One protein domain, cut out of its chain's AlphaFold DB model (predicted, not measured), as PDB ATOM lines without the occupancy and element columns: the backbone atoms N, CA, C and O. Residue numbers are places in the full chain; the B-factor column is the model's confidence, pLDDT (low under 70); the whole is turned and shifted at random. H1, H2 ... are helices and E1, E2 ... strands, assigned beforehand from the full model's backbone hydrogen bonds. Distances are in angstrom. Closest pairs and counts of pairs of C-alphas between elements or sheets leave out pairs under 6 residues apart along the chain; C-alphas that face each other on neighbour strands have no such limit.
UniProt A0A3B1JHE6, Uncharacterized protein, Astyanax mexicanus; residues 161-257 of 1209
ATOM      1  N   ILE A 161     -96.724  21.259 -64.799       76.69
ATOM      2  CA  ILE A 161     -98.037  21.462 -65.449       76.69
ATOM      3  C   ILE A 161     -99.173  21.005 -64.524       76.69
ATOM      4  O   ILE A 161     -99.134  19.898 -63.993       76.69
ATOM      5  N   CYS A 162    -100.204  21.840 -64.362       71.31
ATOM      6  CA  CYS A 162    -101.416  21.519 -63.604       71.31
ATOM      7  C   CYS A 162    -102.266  20.482 -64.330       71.31
ATOM      8  O   CYS A 162    -102.621  20.664 -65.491       71.31
ATOM      9  N   GLN A 163    -102.657  19.409 -63.648       66.75
ATOM     10  CA  GLN A 163    -103.413  18.343 -64.307       66.75
ATOM     11  C   GLN A 163    -104.877  18.718 -64.575       66.75
ATOM     12  O   GLN A 163    -105.436  18.228 -65.559       66.75
ATOM     13  N   TYR A 164    -105.434  19.634 -63.774       68.75
ATOM     14  CA  TYR A 164    -106.833  20.075 -63.818       68.75
ATOM     15  C   TYR A 164    -107.096  21.189 -64.840       68.75
ATOM     16  O   TYR A 164    -108.128  21.180 -65.501       68.75
ATOM     17  N   CYS A 165    -106.167  22.140 -65.005       78.94
ATOM     18  CA  CYS A 165    -106.339  23.276 -65.927       78.94
ATOM     19  C   CYS A 165    -105.240  23.401 -66.992       78.94
ATOM     20  O   CYS A 165    -105.261  24.343 -67.777       78.94
ATOM     21  N   LYS A 166    -104.250  22.497 -66.988       77.75
ATOM     22  CA  LYS A 166    -103.094  22.482 -67.907       77.75
ATOM     23  C   LYS A 166    -102.192  23.725 -67.856       77.75
ATOM     24  O   LYS A 166    -101.309  23.867 -68.693       77.75
ATOM     25  N   GLY A 167    -102.354  24.589 -66.849       73.06
ATOM     26  CA  GLY A 167    -101.490  25.750 -66.625       73.06
ATOM     27  C   GLY A 167    -100.053  25.360 -66.262       73.06
ATOM     28  O   GLY A 167     -99.836  24.394 -65.530       73.06
ATOM     29  N   THR A 168     -99.079  26.124 -66.758       75.44
ATOM     30  CA  THR A 168     -97.642  25.847 -66.600       75.44
ATOM     31  C   THR A 168     -97.020  26.755 -65.544       75.44
ATOM     32  O   THR A 168     -97.225  27.967 -65.557       75.44
ATOM     33  N   PHE A 169     -96.220  26.188 -64.646       79.25
ATOM     34  CA  PHE A 169     -95.662  26.877 -63.489       79.25
ATOM     35  C   PHE A 169     -94.149  26.681 -63.398       79.25
ATOM     36  O   PHE A 169     -93.621  25.589 -63.618       79.25
ATOM     37  N   ALA A 170     -93.459  27.760 -63.022       66.12
ATOM     38  CA  ALA A 170     -92.007  27.792 -62.855       66.12
ATOM     39  C   ALA A 170     -91.508  26.963 -61.654       66.12
ATOM     40  O   ALA A 170     -90.321  26.682 -61.551       66.12
ATOM     41  N   SER A 171     -92.396  26.579 -60.731       66.06
ATOM     42  CA  SER A 171     -92.051  25.749 -59.577       66.06
ATOM     43  C   SER A 171     -93.243  24.920 -59.093       66.06
ATOM     44  O   SER A 171     -94.403  25.328 -59.222       66.06
ATOM     45  N   SER A 172     -92.956  23.778 -58.463       57.78
ATOM     46  CA  SER A 172     -93.977  22.911 -57.858       57.78
ATOM     47  C   SER A 172     -94.758  23.605 -56.730       57.78
ATOM     48  O   SER A 172     -95.932  23.314 -56.510       57.78
ATOM     49  N   ALA A 173     -94.147  24.577 -56.043       61.91
ATOM     50  CA  ALA A 173     -94.807  25.369 -55.006       61.91
ATOM     51  C   ALA A 173     -95.907  26.280 -55.578       61.91
ATOM     52  O   ALA A 173     -96.984  26.392 -54.986       61.91
ATOM     53  N   ASN A 174     -95.662  26.881 -56.746       71.38
ATOM     54  CA  ASN A 174     -96.640  27.725 -57.430       71.38
ATOM     55  C   ASN A 174     -97.799  26.893 -57.987       71.38
ATOM     56  O   ASN A 174     -98.952  27.297 -57.843       71.38
ATOM     57  N   LEU A 175     -97.505  25.702 -58.521       75.81
ATOM     58  CA  LEU A 175     -98.530  24.748 -58.941       75.81
ATOM     59  C   LEU A 175     -99.448  24.347 -57.769       75.81
ATOM     60  O   LEU A 175    -100.663  24.465 -57.878       75.81
ATOM     61  N   ARG A 176     -98.891  23.990 -56.602       63.97
ATOM     62  CA  ARG A 176     -99.689  23.626 -55.412       63.97
ATOM     63  C   ARG A 176    -100.502  24.782 -54.833       63.97
ATOM     64  O   ARG A 176    -101.549  24.564 -54.226       63.97
ATOM     65  N   ARG A 177     -99.999  26.018 -54.928       68.19
ATOM     66  CA  ARG A 177    -100.779  27.207 -54.544       68.19
ATOM     67  C   ARG A 177    -101.967  27.366 -55.490       68.19
ATOM     68  O   ARG A 177    -103.074  27.597 -55.021       68.19
ATOM     69  N   HIS A 178    -101.739  27.185 -56.786       78.00
ATOM     70  CA  HIS A 178    -102.785  27.222 -57.794       78.00
ATOM     71  C   HIS A 178    -103.836  26.118 -57.584       78.00
ATOM     72  O   HIS A 178    -105.018  26.434 -57.533       78.00
ATOM     73  N   GLU A 179    -103.435  24.858 -57.390       71.62
ATOM     74  CA  GLU A 179    -104.368  23.738 -57.182       71.62
ATOM     75  C   GLU A 179    -105.233  23.916 -55.929       71.62
ATOM     76  O   GLU A 179    -106.444  23.700 -55.979       71.62
ATOM     77  N   ARG A 180    -104.653  24.441 -54.842       65.25
ATOM     78  CA  ARG A 180    -105.409  24.800 -53.636       65.25
ATOM     79  C   ARG A 180    -106.383  25.949 -53.855       65.25
ATOM     80  O   ARG A 180    -107.525  25.866 -53.430       65.25
ATOM     81  N   GLN A 181    -105.934  27.033 -54.481       65.38
ATOM     82  CA  GLN A 181    -106.736  28.253 -54.600       65.38
ATOM     83  C   GLN A 181    -107.794  28.175 -55.702       65.38
ATOM     84  O   GLN A 181    -108.808  28.857 -55.613       65.38
ATOM     85  N   ARG A 182    -107.542  27.403 -56.763       69.38
ATOM     86  CA  ARG A 182    -108.405  27.350 -57.951       69.38
ATOM     87  C   ARG A 182    -109.202  26.060 -58.072       69.38
ATOM     88  O   ARG A 182    -110.293  26.120 -58.619       69.38
ATOM     89  N   HIS A 183    -108.696  24.943 -57.549       67.44
ATOM     90  CA  HIS A 183    -109.371  23.638 -57.632       67.44
ATOM     91  C   HIS A 183    -109.827  23.113 -56.265       67.44
ATOM     92  O   HIS A 183    -110.455  22.064 -56.198       67.44
ATOM     93  N   ASN A 184    -109.526  23.836 -55.176       51.38
ATOM     94  CA  ASN A 184    -109.815  23.439 -53.792       51.38
ATOM     95  C   ASN A 184    -109.270  22.043 -53.425       51.38
ATOM     96  O   ASN A 184    -109.781  21.368 -52.533       51.38
ATOM     97  N   VAL A 185    -108.213  21.604 -54.117       57.56
ATOM     98  CA  VAL A 185    -107.553  20.324 -53.861       57.56
ATOM     99  C   VAL A 185    -106.329  20.610 -53.001       57.56
ATOM    100  O   VAL A 185    -105.416  21.328 -53.412       57.56
ATOM    101  N   ASN A 186    -106.295  20.056 -51.792       59.66
ATOM    102  CA  ASN A 186    -105.092  20.034 -50.962       59.66
ATOM    103  C   ASN A 186    -104.677  18.578 -50.726       59.66
ATOM    104  O   ASN A 186    -104.904  18.058 -49.630       59.66
ATOM    105  N   PRO A 187    -104.131  17.878 -51.738       61.50
ATOM    106  CA  PRO A 187    -103.751  16.498 -51.545       61.50
ATOM    107  C   PRO A 187    -102.428  16.501 -50.777       61.50
ATOM    108  O   PRO A 187    -101.350  16.721 -51.334       61.50
ATOM    109  N   GLU A 188    -102.507  16.295 -49.463       71.88
ATOM    110  CA  GLU A 188    -101.343  15.795 -48.739       71.88
ATOM    111  C   GLU A 188    -100.901  14.493 -49.420       71.88
ATOM    112  O   GLU A 188    -101.762  13.659 -49.718       71.88
ATOM    113  N   PRO A 189     -99.596  14.292 -49.673       78.12
ATOM    114  CA  PRO A 189     -99.132  13.073 -50.311       78.12
ATOM    115  C   PRO A 189     -99.612  11.850 -49.533       78.12
ATOM    116  O   PRO A 189     -99.409  11.741 -48.316       78.12
ATOM    117  N   ILE A 190    -100.268  10.946 -50.251       86.62
ATOM    118  CA  ILE A 190    -100.689   9.648 -49.753       86.62
ATOM    119  C   ILE A 190    -100.149   8.556 -50.675       86.62
ATOM    120  O   ILE A 190    -100.259   8.618 -51.905       86.62
ATOM    121  N   PHE A 191     -99.515   7.576 -50.048       88.31
ATOM    122  CA  PHE A 191     -98.769   6.513 -50.701       88.31
ATOM    123  C   PHE A 191     -99.425   5.186 -50.362       88.31
ATOM    124  O   PHE A 191     -99.638   4.900 -49.185       88.31
ATOM    125  N   CYS A 192     -99.728   4.373 -51.368       89.69
ATOM    126  CA  CYS A 192     -99.981   2.960 -51.124       89.69
ATOM    127  C   CYS A 192     -98.644   2.293 -50.774       89.69
ATOM    128  O   CYS A 192     -97.646   2.536 -51.452       89.69
ATOM    129  N   VAL A 193     -98.611   1.510 -49.700       89.00
ATOM    130  CA  VAL A 193     -97.396   0.858 -49.181       89.00
ATOM    131  C   VAL A 193     -97.520  -0.665 -49.209       89.00
ATOM    132  O   VAL A 193     -96.513  -1.358 -49.344       89.00
ATOM    133  N   ASP A 194     -98.744  -1.178 -49.109       87.56
ATOM    134  CA  ASP A 194     -99.065  -2.596 -49.247       87.56
ATOM    135  C   ASP A 194    -100.420  -2.716 -49.954       87.56
ATOM    136  O   ASP A 194    -101.450  -2.327 -49.398       87.56
ATOM    137  N   VAL A 195    -100.407  -3.181 -51.205       84.62
ATOM    138  CA  VAL A 195    -101.616  -3.265 -52.038       84.62
ATOM    139  C   VAL A 195    -102.530  -4.384 -51.550       84.62
ATOM    140  O   VAL A 195    -103.738  -4.179 -51.449       84.62
ATOM    141  N   GLU A 196    -101.965  -5.542 -51.202       81.62
ATOM    142  CA  GLU A 196    -102.730  -6.721 -50.785       81.62
ATOM    143  C   GLU A 196    -103.445  -6.480 -49.452       81.62
ATOM    144  O   GLU A 196    -104.628  -6.797 -49.302       81.62
ATOM    145  N   LYS A 197    -102.752  -5.849 -48.496       84.38
ATOM    146  CA  LYS A 197    -103.303  -5.520 -47.171       84.38
ATOM    147  C   LYS A 197    -103.995  -4.152 -47.123       84.38
ATOM    148  O   LYS A 197    -104.486  -3.758 -46.065       84.38
ATOM    149  N   GLY A 198    -104.039  -3.416 -48.237       88.19
ATOM    150  CA  GLY A 198    -104.652  -2.087 -48.329       88.19
ATOM    151  C   GLY A 198    -104.062  -1.077 -47.341       88.19
ATOM    152  O   GLY A 198    -104.811  -0.342 -46.693       88.19
ATOM    153  N   ILE A 199    -102.735  -1.078 -47.163       90.88
ATOM    154  CA  ILE A 199    -102.036  -0.183 -46.234       90.88
ATOM    155  C   ILE A 199    -101.539   1.047 -46.985       90.88
ATOM    156  O   ILE A 199    -100.783   0.954 -47.955       90.88
ATOM    157  N   PHE A 200    -101.907   2.212 -46.470       92.06
ATOM    158  CA  PHE A 200    -101.526   3.513 -46.993       92.06
ATOM    159  C   PHE A 200    -100.713   4.294 -45.964       92.06
ATOM    160  O   PHE A 200    -100.780   4.040 -44.762       92.06
ATOM    161  N   LEU A 201     -99.960   5.281 -46.437       90.81
ATOM    162  CA  LEU A 201     -99.184   6.188 -45.608       90.81
ATOM    163  C   LEU A 201     -99.485   7.631 -46.000       90.81
ATOM    164  O   LEU A 201     -99.393   7.989 -47.172       90.81
ATOM    165  N   THR A 202     -99.808   8.476 -45.026       89.94
ATOM    166  CA  THR A 202    -100.019   9.917 -45.241       89.94
ATOM    167  C   THR A 202     -99.507  10.724 -44.051       89.94
ATOM    168  O   THR A 202     -99.185  10.167 -43.005       89.94
ATOM    169  N   ALA A 203     -99.401  12.043 -44.189       87.38
ATOM    170  CA  ALA A 203     -98.984  12.907 -43.091       87.38
ATOM    171  C   ALA A 203    -100.082  13.036 -42.019       87.38
ATOM    172  O   ALA A 203    -101.237  13.341 -42.330       87.38
ATOM    173  N   LYS A 204     -99.694  12.892 -40.742       85.12
ATOM    174  CA  LYS A 204    -100.586  13.059 -39.582       85.12
ATOM    175  C   LYS A 204    -101.235  14.440 -39.558       85.12
ATOM    176  O   LYS A 204    -102.437  14.557 -39.349       85.12
ATOM    177  N   ASN A 205    -100.434  15.478 -39.797       78.19
ATOM    178  CA  ASN A 205    -100.856  16.872 -39.717       78.19
ATOM    179  C   ASN A 205    -100.652  17.578 -41.060       78.19
ATOM    180  O   ASN A 205     -99.613  17.421 -41.701       78.19
ATOM    181  N   THR A 206    -101.600  18.439 -41.429       64.81
ATOM    182  CA  THR A 206    -101.542  19.324 -42.609       64.81
ATOM    183  C   THR A 206    -100.773  20.625 -42.334       64.81
ATOM    184  O   THR A 206    -100.584  21.456 -43.222       64.81
ATOM    185  N   ARG A 207    -100.248  20.829 -41.116       59.53
ATOM    186  CA  ARG A 207     -99.402  21.975 -40.721       59.53
ATOM    187  C   ARG A 207     -98.261  21.499 -39.809       59.53
ATOM    188  O   ARG A 207     -98.422  20.519 -39.089       59.53
ATOM    189  N   GLY A 208     -97.100  22.151 -39.874       59.97
ATOM    190  CA  GLY A 208     -95.908  21.749 -39.110       59.97
ATOM    191  C   GLY A 208     -95.179  20.519 -39.677       59.97
ATOM    192  O   GLY A 208     -95.263  20.235 -40.874       59.97
ATOM    193  N   GLN A 209     -94.433  19.803 -38.826       64.50
ATOM    194  CA  GLN A 209     -93.653  18.626 -39.230       64.50
ATOM    195  C   GLN A 209     -94.573  17.520 -39.776       64.50
ATOM    196  O   GLN A 209     -95.476  17.038 -39.090       64.50
ATOM    197  N   ARG A 210     -94.334  17.118 -41.030       77.44
ATOM    198  CA  ARG A 210     -95.108  16.114 -41.780       77.44
ATOM    199  C   ARG A 210     -94.731  14.692 -41.367       77.44
ATOM    200  O   ARG A 210     -94.108  13.961 -42.122       77.44
ATOM    201  N   VAL A 211     -95.067  14.322 -40.138       83.62
ATOM    202  CA  VAL A 211     -94.801  12.974 -39.627       83.62
ATOM    203  C   VAL A 211     -95.792  11.985 -40.267       83.62
ATOM    204  O   VAL A 211     -96.999  12.193 -40.114       83.62
ATOM    205  N   PRO A 212     -95.335  10.930 -40.967       88.81
ATOM    206  CA  PRO A 212     -96.231   9.962 -41.583       88.81
ATOM    207  C   PRO A 212     -96.899   9.039 -40.560       88.81
ATOM    208  O   PRO A 212     -96.301   8.674 -39.542       88.81
ATOM    209  N   ILE A 213     -98.129   8.649 -40.874       91.56
ATOM    210  CA  ILE A 213     -98.955   7.661 -40.175       91.56
ATOM    211  C   ILE A 213     -99.470   6.633 -41.179       91.56
ATOM    212  O   ILE A 213     -99.660   6.952 -42.357       91.56
ATOM    213  N   HIS A 214     -99.707   5.418 -40.704       92.50
ATOM    214  CA  HIS A 214    -100.277   4.334 -41.489       92.50
ATOM    215  C   HIS A 214    -101.805   4.341 -41.393       92.50
ATOM    216  O   HIS A 214    -102.394   4.642 -40.352       92.50
ATOM    217  N   LEU A 215    -102.448   3.976 -42.491       92.12
ATOM    218  CA  LEU A 215    -103.884   3.766 -42.605       92.12
ATOM    219  C   LEU A 215    -104.102   2.384 -43.208       92.12
ATOM    220  O   LEU A 215    -103.308   1.953 -44.038       92.12
ATOM    221  N   CYS A 216    -105.181   1.713 -42.835       90.06
ATOM    222  CA  CYS A 216    -105.618   0.494 -43.497       90.06
ATOM    223  C   CYS A 216    -107.032   0.718 -44.022       90.06
ATOM    224  O   CYS A 216    -107.910   1.141 -43.270       90.06
ATOM    225  N   LYS A 217    -107.227   0.489 -45.319       88.81
ATOM    226  CA  LYS A 217    -108.535   0.489 -45.971       88.81
ATOM    227  C   LYS A 217    -108.538  -0.654 -46.974       88.81
ATOM    228  O   LYS A 217    -108.191  -0.474 -48.138       88.81
ATOM    229  N   SER A 218    -108.860  -1.843 -46.485       82.81
ATOM    230  CA  SER A 218    -108.875  -3.069 -47.275       82.81
ATOM    231  C   SER A 218    -110.297  -3.602 -47.356       82.81
ATOM    232  O   SER A 218    -110.909  -3.932 -46.343       82.81
ATOM    233  N   THR A 219    -110.814  -3.700 -48.577       70.94
ATOM    234  CA  THR A 219    -112.100  -4.348 -48.860       70.94
ATOM    235  C   THR A 219    -112.000  -5.869 -48.767       70.94
ATOM    236  O   THR A 219    -112.989  -6.523 -48.474       70.94
ATOM    237  N   THR A 220    -110.806  -6.433 -48.965       69.81
ATOM    238  CA  THR A 220    -110.523  -7.874 -48.890       69.81
ATOM    239  C   THR A 220    -110.436  -8.406 -47.464       69.81
ATOM    240  O   THR A 220    -110.833  -9.537 -47.217       69.81
ATOM    241  N   SER A 221    -109.896  -7.619 -46.529       66.25
ATOM    242  CA  SER A 221    -109.788  -8.007 -45.112       66.25
ATOM    243  C   SER A 221    -110.846  -7.357 -44.217       66.25
ATOM    244  O   SER A 221    -110.834  -7.584 -43.012       66.25
ATOM    245  N   GLU A 222    -111.731  -6.537 -44.798       72.75
ATOM    246  CA  GLU A 222    -112.746  -5.728 -44.101       72.75
ATOM    247  C   GLU A 222    -112.171  -4.841 -42.978       72.75
ATOM    248  O   GLU A 222    -112.878  -4.398 -42.072       72.75
ATOM    249  N   VAL A 223    -110.868  -4.543 -43.032       77.06
ATOM    250  CA  VAL A 223    -110.195  -3.693 -42.050       77.06
ATOM    251  C   VAL A 223    -110.170  -2.254 -42.550       77.06
ATOM    252  O   VAL A 223    -109.533  -1.927 -43.556       77.06
ATOM    253  N   ILE A 224    -110.827  -1.377 -41.790       84.00
ATOM    254  CA  ILE A 224    -110.758   0.077 -41.938       84.00
ATOM    255  C   ILE A 224    -110.216   0.651 -40.630       84.00
ATOM    256  O   ILE A 224    -110.793   0.448 -39.562       84.00
ATOM    257  N   GLY A 225    -109.087   1.355 -40.682       85.69
ATOM    258  CA  GLY A 225    -108.448   1.857 -39.469       85.69
ATOM    259  C   GLY A 225    -107.401   2.937 -39.700       85.69
ATOM    260  O   GLY A 225    -106.719   2.977 -40.723       85.69
ATOM    261  N   CYS A 226    -107.241   3.797 -38.692       90.12
ATOM    262  CA  CYS A 226    -106.224   4.846 -38.636       90.12
ATOM    263  C   CYS A 226    -105.275   4.615 -37.449       90.12
ATOM    264  O   CYS A 226    -105.702   4.223 -36.361       90.12
ATOM    265  N   GLU A 227    -103.981   4.891 -37.633       88.06
ATOM    266  CA  GLU A 227    -102.982   4.792 -36.559       88.06
ATOM    267  C   GLU A 227    -103.207   5.827 -35.435       88.06
ATOM    268  O   GLU A 227    -102.729   5.648 -34.318       88.06
ATOM    269  N   VAL A 228    -103.962   6.900 -35.692       87.69
ATOM    270  CA  VAL A 228    -104.251   7.962 -34.714       87.69
ATOM    271  C   VAL A 228    -105.392   7.558 -33.778       87.69
ATOM    272  O   VAL A 228    -106.500   7.298 -34.243       87.69
ATOM    273  N   ASP A 229    -105.121   7.565 -32.469       84.44
ATOM    274  CA  ASP A 229    -106.073   7.204 -31.402       84.44
ATOM    275  C   ASP A 229    -107.385   8.000 -31.507       84.44
ATOM    276  O   ASP A 229    -108.443   7.398 -31.659       84.44
ATOM    277  N   ASP A 230    -107.303   9.333 -31.591       84.31
ATOM    278  CA  ASP A 230    -108.476  10.216 -31.705       84.31
ATOM    279  C   ASP A 230    -109.367   9.876 -32.914       84.31
ATOM    280  O   ASP A 230    -110.590   9.980 -32.852       84.31
ATOM    281  N   CYS A 231    -108.768   9.450 -34.033       85.25
ATOM    282  CA  CYS A 231    -109.528   9.045 -35.212       85.25
ATOM    283  C   CYS A 231    -110.258   7.722 -34.984       85.25
ATOM    284  O   CYS A 231    -111.366   7.558 -35.488       85.25
ATOM    285  N   ARG A 232    -109.654   6.779 -34.252       86.81
ATOM    286  CA  ARG A 232    -110.312   5.510 -33.922       86.81
ATOM    287  C   ARG A 232    -111.461   5.729 -32.949       86.81
ATOM    288  O   ARG A 232    -112.533   5.189 -33.191       86.81
ATOM    289  N   ASP A 233    -111.268   6.570 -31.937       84.00
ATOM    290  CA  ASP A 233    -112.315   6.922 -30.972       84.00
ATOM    291  C   ASP A 233    -113.491   7.621 -31.668       84.00
ATOM    292  O   ASP A 233    -114.648   7.265 -31.455       84.00
ATOM    293  N   PHE A 234    -113.199   8.556 -32.578       85.06
ATOM    294  CA  PHE A 234    -114.205   9.219 -33.409       85.06
ATOM    295  C   PHE A 234    -115.010   8.228 -34.263       85.06
ATOM    296  O   PHE A 234    -116.240   8.272 -34.264       85.06
ATOM    297  N   MET A 235    -114.332   7.317 -34.969       83.38
ATOM    298  CA  MET A 235    -115.002   6.316 -35.807       83.38
ATOM    299  C   MET A 235    -115.802   5.309 -34.966       83.38
ATOM    300  O   MET A 235    -116.909   4.936 -35.351       83.38
ATOM    301  N   ALA A 236    -115.297   4.915 -33.794       79.25
ATOM    302  CA  ALA A 236    -116.011   4.049 -32.859       79.25
ATOM    303  C   ALA A 236    -117.278   4.725 -32.311       79.25
ATOM    304  O   ALA A 236    -118.344   4.112 -32.295       79.25
ATOM    305  N   LEU A 237    -117.193   6.006 -31.934       80.94
ATOM    306  CA  LEU A 237    -118.337   6.790 -31.468       80.94
ATOM    307  C   LEU A 237    -119.389   6.968 -32.567       80.94
ATOM    308  O   LEU A 237    -120.584   6.831 -32.300       80.94
ATOM    309  N   ALA A 238    -118.966   7.238 -33.805       75.81
ATOM    310  CA  ALA A 238    -119.870   7.334 -34.948       75.81
ATOM    311  C   ALA A 238    -120.590   6.005 -35.218       75.81
ATOM    312  O   ALA A 238    -121.797   6.005 -35.460       75.81
ATOM    313  N   ASN A 239    -119.882   4.877 -35.095       75.44
ATOM    314  CA  ASN A 239    -120.465   3.545 -35.223       75.44
ATOM    315  C   ASN A 239    -121.522   3.273 -34.134       75.44
ATOM    316  O   ASN A 239    -122.646   2.890 -34.453       75.44
ATOM    317  N   ILE A 240    -121.210   3.568 -32.864       74.38
ATOM    318  CA  ILE A 240    -122.154   3.431 -31.735       74.38
ATOM    319  C   ILE A 240    -123.368   4.363 -31.904       74.38
ATOM    320  O   ILE A 240    -124.485   4.002 -31.545       74.38
ATOM    321  N   SER A 241    -123.173   5.536 -32.511       72.38
ATOM    322  CA  SER A 241    -124.229   6.525 -32.775       72.38
ATOM    323  C   SER A 241    -125.053   6.233 -34.045       72.38
ATOM    324  O   SER A 241    -125.757   7.117 -34.533       72.38
ATOM    325  N   GLY A 242    -124.948   5.028 -34.620       70.62
ATOM    326  CA  GLY A 242    -125.737   4.600 -35.782       70.62
ATOM    327  C   GLY A 242    -125.226   5.095 -37.140       70.62
ATOM    328  O   GLY A 242    -125.976   5.087 -38.114       70.62
ATOM    329  N   LYS A 243    -123.964   5.532 -37.237       71.69
ATOM    330  CA  LYS A 243    -123.327   6.003 -38.481       71.69
ATOM    331  C   LYS A 243    -122.050   5.196 -38.803       71.69
ATOM    332  O   LYS A 243    -120.952   5.754 -38.756       71.69
ATOM    333  N   PRO A 244    -122.166   3.903 -39.174       68.88
ATOM    334  CA  PRO A 244    -121.025   2.990 -39.361       68.88
ATOM    335  C   PRO A 244    -120.088   3.339 -40.535       68.88
ATOM    336  O   PRO A 244    -118.996   2.790 -40.620       68.88
ATOM    337  N   GLY A 245    -120.487   4.241 -41.441       71.06
ATOM    338  CA  GLY A 245    -119.705   4.631 -42.626       71.06
ATOM    339  C   GLY A 245    -118.881   5.917 -42.482       71.06
ATOM    340  O   GLY A 245    -118.360   6.418 -43.477       71.06
ATOM    341  N   VAL A 246    -118.808   6.509 -41.286       79.62
ATOM    342  CA  VAL A 246    -118.091   7.775 -41.081       79.62
ATOM    343  C   VAL A 246    -116.590   7.517 -40.988       79.62
ATOM    344  O   VAL A 246    -116.098   6.953 -40.014       79.62
ATOM    345  N   GLU A 247    -115.856   7.967 -42.002       85.44
ATOM    346  CA  GLU A 247    -114.395   7.892 -42.059       85.44
ATOM    347  C   GLU A 247    -113.746   9.141 -41.448       85.44
ATOM    348  O   GLU A 247    -114.276  10.251 -41.535       85.44
ATOM    349  N   CYS A 248    -112.559   8.985 -40.854       87.69
ATOM    350  CA  CYS A 248    -111.768  10.141 -40.437       87.69
ATOM    351  C   CYS A 248    -111.154  10.877 -41.642       87.69
ATOM    352  O   CYS A 248    -111.002  10.317 -42.731       87.69
ATOM    353  N   GLU A 249    -110.708  12.118 -41.426       83.94
ATOM    354  CA  GLU A 249    -110.079  12.947 -42.467       83.94
ATOM    355  C   GLU A 249    -108.836  12.293 -43.100       83.94
ATOM    356  O   GLU A 249    -108.489  12.584 -44.240       83.94
ATOM    357  N   HIS A 250    -108.131  11.406 -42.392       89.00
ATOM    358  CA  HIS A 250    -106.994  10.691 -42.976       89.00
ATOM    359  C   HIS A 250    -107.438   9.564 -43.909       89.00
ATOM    360  O   HIS A 250    -106.844   9.397 -44.971       89.00
ATOM    361  N   LEU A 251    -108.483   8.815 -43.545       87.88
ATOM    362  CA  LEU A 251    -109.019   7.719 -44.360       87.88
ATOM    363  C   LEU A 251    -109.726   8.225 -45.617       87.88
ATOM    364  O   LEU A 251    -109.560   7.631 -46.682       87.88
ATOM    365  N   SER A 252    -110.402   9.374 -45.537       84.81
ATOM    366  CA  SER A 252    -111.026   9.995 -46.710       84.81
ATOM    367  C   SER A 252    -110.003  10.388 -47.786       84.81
ATOM    368  O   SER A 252    -110.332  10.422 -48.972       84.81
ATOM    369  N   ARG A 253    -108.730  10.602 -47.411       84.38
ATOM    370  CA  ARG A 253    -107.645  10.899 -48.362       84.38
ATOM    371  C   ARG A 253    -107.219   9.703 -49.204       84.38
ATOM    372  O   ARG A 253    -106.585   9.918 -50.233       84.38
ATOM    373  N   VAL A 254    -107.550   8.467 -48.812       84.75
ATOM    374  CA  VAL A 254    -107.178   7.249 -49.560       84.75
ATOM    375  C   VAL A 254    -107.701   7.295 -50.998       84.75
ATOM    376  O   VAL A 254    -107.036   6.797 -51.903       84.75
ATOM    377  N   ALA A 255    -108.822   7.984 -51.239       80.25
ATOM    378  CA  ALA A 255    -109.357   8.217 -52.580       80.25
ATOM    379  C   ALA A 255    -108.386   8.961 -53.523       80.25
ATOM    380  O   ALA A 255    -108.519   8.870 -54.739       80.25
ATOM    381  N   PHE A 256    -107.400   9.673 -52.970       80.06
ATOM    382  CA  PHE A 256    -106.388  10.433 -53.706       80.06
ATOM    383  C   PHE A 256    -104.995   9.776 -53.643       80.06
ATOM    384  O   PHE A 256    -103.995  10.433 -53.938       80.06
ATOM    385  N   ALA A 257    -104.907   8.504 -53.226       81.00
ATOM    386  CA  ALA A 257    -103.649   7.765 -53.152       81.00
ATOM    387  C   ALA A 257    -102.967   7.686 -54.518       81.00
ATOM    388  O   ALA A 257    -103.583   7.364 -55.533       81.00
TER     389      ALA A 257
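What this domain is: This is residues 161 to 257 of the 1209 residues of an uncharacterized protein of Astyanax mexicanus (UniProt A0A3B1JHE6). A strongly twisted sheet of four strands has the short helix H3 across one face, while H1, set off from the sheet, and H2, grazing it near E4, lie at opposite ends of an elongated whole. The 97 printed residues, of mixed class, hold three named helices and four named strands, in the order H1 E1 E2 E3 E4 H2 H3. The sheet, E1 - E2 - E3 - E4, is a meander, each strand the antiparallel neighbour of the one before. The whole is loose, with a radius of gyration of the C-alphas of 15.7 A and spans of 48 by 29 by 26 A.

How they stand to each other: Look first at the hairpin of E1, residues 190 to 194, and E2, residues 199 to 203: N 191 and O 201, 2.9 A apart, are within hydrogen-bond range. So are N 200 and O 215, at 2.8 A, in the hairpin of E2 and E3, residues 212 to 218, and N 216 and O 225, at 2.9 A, in that of E3 and E4, residues 223 to 226. H3, residues 249 to 256, runs across the strands, its height over the sheet 8.2 A; its closest C-alphas to E3 are Leu 251 and Leu 215, 6.7 A. H2, residues 229 to 240, only grazes the sheet with residues 231 to 235; its closest C-alphas to E4 are Arg 232 and Cys 226, 6.3 A. H1, residues 172 to 183, is not on the sheet and is apart from H2 and H3. Every O i to N i+4 pair is within range in H1 and H2, but 0 of 4 in H3, against 3 of 5 O i to N i+3 pairs.

Where its parts are: Find C-alpha 172 at (-93.977, 22.911, -57.858); H1 runs 15.4 A from there. E3 spans 19.0 A and H2 16.5 A. H3 ends at C-alpha 256, (-106.388, 10.433, -53.706).

The domain as a whole: The two farthest C-alphas, Ala 170 and Ile 240, are 49.7 A apart. The printed part has no cut and no long link. The model's confidence is low, with pLDDT under 70, in 23 of the 97 printed residues, among them residues 180 to 187.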